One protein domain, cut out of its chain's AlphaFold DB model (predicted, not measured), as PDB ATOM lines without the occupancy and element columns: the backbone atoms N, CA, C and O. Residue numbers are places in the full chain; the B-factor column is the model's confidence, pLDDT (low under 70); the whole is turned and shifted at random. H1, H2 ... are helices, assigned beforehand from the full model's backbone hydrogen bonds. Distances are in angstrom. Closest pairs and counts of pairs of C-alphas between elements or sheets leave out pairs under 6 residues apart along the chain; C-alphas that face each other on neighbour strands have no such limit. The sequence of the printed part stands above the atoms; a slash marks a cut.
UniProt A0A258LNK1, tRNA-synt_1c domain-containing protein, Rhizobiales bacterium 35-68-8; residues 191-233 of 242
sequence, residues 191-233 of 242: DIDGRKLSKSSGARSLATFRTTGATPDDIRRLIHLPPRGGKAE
ATOM      1  N   ASP A 191     200.125 208.326 115.354       69.62
ATOM      2  CA  ASP A 191     198.710 208.443 115.027       69.62
ATOM      3  C   ASP A 191     197.839 207.681 116.040       69.62
ATOM      4  O   ASP A 191     198.334 207.097 117.005       69.62
ATOM      5  N   ILE A 192     196.521 207.708 115.824       68.00
ATOM      6  CA  ILE A 192     195.545 207.043 116.697       68.00
ATOM      7  C   ILE A 192     195.707 205.514 116.734       68.00
ATOM      8  O   ILE A 192     195.320 204.890 117.717       68.00
ATOM      9  N   ASP A 193     196.327 204.929 115.707       69.44
ATOM     10  CA  ASP A 193     196.631 203.500 115.625       69.44
ATOM     11  C   ASP A 193     198.035 203.178 116.180       69.44
ATOM     12  O   ASP A 193     198.519 202.051 116.045       69.44
ATOM     13  N   GLY A 194     198.729 204.160 116.768       66.44
ATOM     14  CA  GLY A 194     200.083 204.012 117.299       66.44
ATOM     15  C   GLY A 194     201.181 203.956 116.231       66.44
ATOM     16  O   GLY A 194     202.337 203.681 116.557       66.44
ATOM     17  N   ARG A 195     200.874 204.221 114.954       69.06
ATOM     18  CA  ARG A 195     201.877 204.258 113.879       69.06
ATOM     19  C   ARG A 195     202.529 205.631 113.806       69.06
ATOM     20  O   ARG A 195     201.919 206.652 114.101       69.06
ATOM     21  N   LYS A 196     203.787 205.686 113.364       72.06
ATOM     22  CA  LYS A 196     204.500 206.955 113.145       72.06
ATOM     23  C   LYS A 196     203.715 207.828 112.159       72.06
ATOM     24  O   LYS A 196     203.493 207.418 111.017       72.06
ATOM     25  N   LEU A 197     203.359 209.051 112.563       68.25
ATOM     26  CA  LEU A 197     202.788 210.023 111.631       68.25
ATOM     27  C   LEU A 197     203.816 210.323 110.540       68.25
ATOM     28  O   LEU A 197     204.910 210.823 110.803       68.25
ATOM     29  N   SER A 198     203.461 210.016 109.297       64.81
ATOM     30  CA  SER A 198     204.309 210.248 108.135       64.81
ATOM     31  C   SER A 198     203.486 210.871 107.015       64.81
ATOM     32  O   SER A 198     202.286 210.633 106.891       64.81
ATOM     33  N   LYS A 199     204.123 211.666 106.149       57.94
ATOM     34  CA  LYS A 199     203.441 212.199 104.955       57.94
ATOM     35  C   LYS A 199     202.909 211.073 104.055       57.94
ATOM     36  O   LYS A 199     201.873 211.237 103.425       57.94
ATOM     37  N   SER A 200     203.589 209.926 104.037       57.91
ATOM     38  CA  SER A 200     203.186 208.715 103.313       57.91
ATOM     39  C   SER A 200     201.970 208.003 103.910       57.91
ATOM     40  O   SER A 200     201.281 207.309 103.174       57.91
ATOM     41  N   SER A 201     201.665 208.188 105.200       55.19
ATOM     42  CA  SER A 201     200.466 207.615 105.834       55.19
ATOM     43  C   SER A 201     199.220 208.498 105.683       55.19
ATOM     44  O   SER A 201     198.215 208.268 106.346       55.19
ATOM     45  N   GLY A 202     199.264 209.524 104.820       59.00
ATOM     46  CA  GLY A 202     198.140 210.441 104.607       59.00
ATOM     47  C   GLY A 202     197.922 211.424 105.761       59.00
ATOM     48  O   GLY A 202     196.870 212.063 105.836       59.00
ATOM     49  N   ALA A 203     198.907 211.566 106.657       63.44
ATOM     50  CA  ALA A 203     198.847 212.520 107.754       63.44
ATOM     51  C   ALA A 203     198.625 213.945 107.219       63.44
ATOM     52  O   ALA A 203     199.349 214.425 106.339       63.44
ATOM     53  N   ARG A 204     197.614 214.636 107.762       72.31
ATOM     54  CA  ARG A 204     197.260 216.001 107.350       72.31
ATOM     55  C   ARG A 204     198.435 216.947 107.592       72.31
ATOM     56  O   ARG A 204     199.043 216.952 108.660       72.31
ATOM     57  N   SER A 205     198.736 217.782 106.601       81.25
ATOM     58  CA  SER A 205     199.777 218.802 106.741       81.25
ATOM     59  C   SER A 205     199.331 219.927 107.684       81.25
ATOM     60  O   SER A 205     198.136 220.196 107.814       81.25
ATOM     61  N   LEU A 206     200.280 220.660 108.280       84.06
ATOM     62  CA  LEU A 206     199.958 221.878 109.041       84.06
ATOM     63  C   LEU A 206     199.202 222.914 108.192       84.06
ATOM     64  O   LEU A 206     198.359 223.636 108.719       84.06
ATOM     65  N   ALA A 207     199.473 222.972 106.882       83.56
ATOM     66  CA  ALA A 207     198.730 223.826 105.960       83.56
ATOM     67  C   ALA A 207     197.265 223.381 105.852       83.56
ATOM     68  O   ALA A 207     196.376 224.215 105.967       83.56
ATOM     69  N   THR A 208     197.019 222.072 105.731       84.56
ATOM     70  CA  THR A 208     195.670 221.488 105.725       84.56
ATOM     71  C   THR A 208     194.930 221.791 107.024       84.56
ATOM     72  O   THR A 208     193.792 222.237 106.987       84.56
ATOM     73  N   PHE A 209     195.578 221.607 108.178       85.31
ATOM     74  CA  PHE A 209     194.978 221.947 109.469       85.31
ATOM     75  C   PHE A 209     194.579 223.423 109.543       85.31
ATOM     76  O   PHE A 209     193.457 223.739 109.944       85.31
ATOM     77  N   ARG A 210     195.461 224.315 109.079       86.25
ATOM     78  CA  ARG A 210     195.198 225.756 109.026       86.25
ATOM     79  C   ARG A 210     194.021 226.095 108.113       86.25
ATOM     80  O   ARG A 210     193.163 226.868 108.520       86.25
ATOM     81  N   THR A 211     193.949 225.517 106.912       89.31
ATOM     82  CA  THR A 211     192.830 225.773 105.986       89.31
ATOM     83  C   THR A 211     191.509 225.208 106.501       89.31
ATOM     84  O   THR A 211     190.460 225.757 106.191       89.31
ATOM     85  N   THR A 212     191.542 224.158 107.327       88.56
ATOM     86  CA  THR A 212     190.351 223.619 108.008       88.56
ATOM     87  C   THR A 212     189.982 224.354 109.304       88.56
ATOM     88  O   THR A 212     189.079 223.914 110.006       88.56
ATOM     89  N   GLY A 213     190.667 225.452 109.640       90.12
ATOM     90  CA  GLY A 213     190.356 226.277 110.813       90.12
ATOM     91  C   GLY A 213     190.892 225.751 112.149       90.12
ATOM     92  O   GLY A 213     190.508 226.273 113.191       90.12
ATOM     93  N   ALA A 214     191.783 224.752 112.150       88.25
ATOM     94  CA  ALA A 214     192.379 224.249 113.385       88.25
ATOM     95  C   ALA A 214     193.290 225.308 114.026       88.25
ATOM     96  O   ALA A 214     194.152 225.904 113.370       88.25
ATOM     97  N   THR A 215     193.126 225.512 115.330       88.44
ATOM     98  CA  THR A 215     193.940 226.438 116.120       88.44
ATOM     99  C   THR A 215     195.251 225.781 116.572       88.44
ATOM    100  O   THR A 215     195.355 224.553 116.625       88.44
ATOM    101  N   PRO A 216     196.282 226.556 116.961       87.25
ATOM    102  CA  PRO A 216     197.491 225.989 117.558       87.25
ATOM    103  C   PRO A 216     197.225 225.118 118.793       87.25
ATOM    104  O   PRO A 216     197.943 224.144 118.998       87.25
ATOM    105  N   ASP A 217     196.213 225.445 119.602       86.38
ATOM    106  CA  ASP A 217     195.857 224.648 120.780       86.38
ATOM    107  C   ASP A 217     195.160 223.336 120.399       86.38
ATOM    108  O   ASP A 217     195.385 222.325 121.063       86.38
ATOM    109  N   ASP A 218     194.412 223.297 119.288       85.81
ATOM    110  CA  ASP A 218     193.904 222.037 118.724       85.81
ATOM    111  C   ASP A 218     195.053 221.107 118.339       85.81
ATOM    112  O   ASP A 218     195.048 219.934 118.703       85.81
ATOM    113  N   ILE A 219     196.080 221.640 117.671       86.00
ATOM    114  CA  ILE A 219     197.260 220.852 117.294       86.00
ATOM    115  C   ILE A 219     198.017 220.373 118.529       86.00
ATOM    116  O   ILE A 219     198.386 219.205 118.588       86.00
ATOM    117  N   ARG A 220     198.219 221.238 119.530       86.81
ATOM    118  CA  ARG A 220     198.890 220.864 120.786       86.81
ATOM    119  C   ARG A 220     198.132 219.745 121.499       86.81
ATOM    120  O   ARG A 220     198.766 218.765 121.871       86.81
ATOM    121  N   ARG A 221     196.797 219.821 121.586       84.62
ATOM    122  CA  ARG A 221     195.961 218.733 122.124       84.62
ATOM    123  C   ARG A 221     196.122 217.429 121.345       84.62
ATOM    124  O   ARG A 221     196.297 216.389 121.972       84.62
ATOM    125  N   LEU A 222     196.120 217.483 120.010       82.75
ATOM    126  CA  LEU A 222     196.283 216.300 119.151       82.75
ATOM    127  C   LEU A 222     197.609 215.563 119.375       82.75
ATOM    128  O   LEU A 222     197.670 214.360 119.160       82.75
ATOM    129  N   ILE A 223     198.660 216.271 119.793       83.00
ATOM    130  CA  ILE A 223     199.989 215.687 120.036       83.00
ATOM    131  C   ILE A 223     200.329 215.595 121.531       83.00
ATOM    132  O   ILE A 223     201.484 215.374 121.902       83.00
ATOM    133  N   HIS A 224     199.314 215.738 122.388       82.88
ATOM    134  CA  HIS A 224     199.416 215.658 123.845       82.88
ATOM    135  C   HIS A 224     200.424 216.653 124.442       82.88
ATOM    136  O   HIS A 224     201.215 216.312 125.318       82.88
ATOM    137  N   LEU A 225     200.419 217.890 123.949       81.50
ATOM    138  CA  LEU A 225     201.129 219.017 124.549       81.50
ATOM    139  C   LEU A 225     200.142 219.937 125.284       81.50
ATOM    140  O   LEU A 225     199.018 220.133 124.812       81.50
ATOM    141  N   PRO A 226     200.562 220.571 126.395       74.38
ATOM    142  CA  PRO A 226     199.723 221.522 127.118       74.38
ATOM    143  C   PRO A 226     199.379 222.724 126.225       74.38
ATOM    144  O   PRO A 226     200.201 223.084 125.371       74.38
ATOM    145  N   PRO A 227     198.219 223.383 126.410       71.75
ATOM    146  CA  PRO A 227     197.843 224.576 125.649       71.75
ATOM    147  C   PRO A 227     198.857 225.716 125.832       71.75
ATOM    148  O   PRO A 227     199.657 225.723 126.777       71.75
ATOM    149  N   ARG A 228     198.868 226.687 124.913       65.56
ATOM    150  CA  ARG A 228     199.764 227.854 125.003       65.56
ATOM    151  C   ARG A 228     199.558 228.582 126.344       65.56
ATOM    152  O   ARG A 228     198.515 229.178 126.569       65.56
ATOM    153  N   GLY A 229     200.572 228.554 127.215       64.25
ATOM    154  CA  GLY A 229     200.563 229.224 128.526       64.25
ATOM    155  C   GLY A 229     200.316 228.313 129.736       64.25
ATOM    156  O   GLY A 229     200.445 228.781 130.864       64.25
ATOM    157  N   GLY A 230     200.015 227.026 129.535       51.16
ATOM    158  CA  GLY A 230     199.959 226.040 130.619       51.16
ATOM    159  C   GLY A 230     201.354 225.552 131.023       51.16
ATOM    160  O   GLY A 230     202.207 225.339 130.157       51.16
ATOM    161  N   LYS A 231     201.599 225.358 132.327       43.09
ATOM    162  CA  LYS A 231     202.787 224.629 132.804       43.09
ATOM    163  C   LYS A 231     202.714 223.192 132.279       43.09
ATOM    164  O   LYS A 231     201.651 222.582 132.329       43.09
ATOM    165  N   ALA A 232     203.826 222.669 131.763       46.78
ATOM    166  CA  ALA A 232     203.932 221.245 131.475       46.78
ATOM    167  C   ALA A 232     203.884 220.484 132.806       46.78
ATOM    168  O   ALA A 232     204.692 220.764 133.694       46.78
ATOM    169  N   GLU A 233     202.927 219.571 132.965       43.94
ATOM    170  CA  GLU A 233     203.015 218.565 134.022       43.94
ATOM    171  C   GLU A 233     204.155 217.594 133.680       43.94
ATOM    172  O   GLU A 233     204.369 217.300 132.499       43.94
TER     173      GLU A 233
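Overview. This is residues 191 to 233 of the 242 residues of the protein "tRNA-synt_1c domain-containing protein" of Rhizobiales bacterium 35-68-8 (UniProt A0A258LNK1). Little regular structure is here: a flat, loose chain in which H2, the longer of two short helices, sits between H1 with a long first loop, residues 191 to 205, toward one end and a tail, residues 223 to 233, toward the other. Residues 193 to 200 stick out. The 43 printed residues have two named helices, H1 then H2, and no named strand; the class is all helix, with 13 residues in named elements. The whole is loose, radius of gyration of the C-alphas 11.9 A, spanning 33 by 25 by 11 A.

Arrangement. Look first at H2, residues 216 to 222, then at H1, residues 206 to 211. They are near each other, their closest C-alphas 8.2 A apart. A tight link of 4 residues joins them. In both, every O i to N i+4 pair is within hydrogen-bond range.

Along the chain. Find C-alpha 216 at (197.491, 225.989, 117.558); H2 runs 9.9 A to C-alpha 222 at (196.283, 216.300, 119.151). H1 begins at C-alpha 206, (199.958, 221.878, 109.041).

Size, cuts and confidence. The C-alphas farthest apart, of Ser 200 and Lys 231, are 33.5 A apart. The printed part has no cut. Look for pLDDT under 70 at residues 191 to 195, 197 to 203 and 228 to 233.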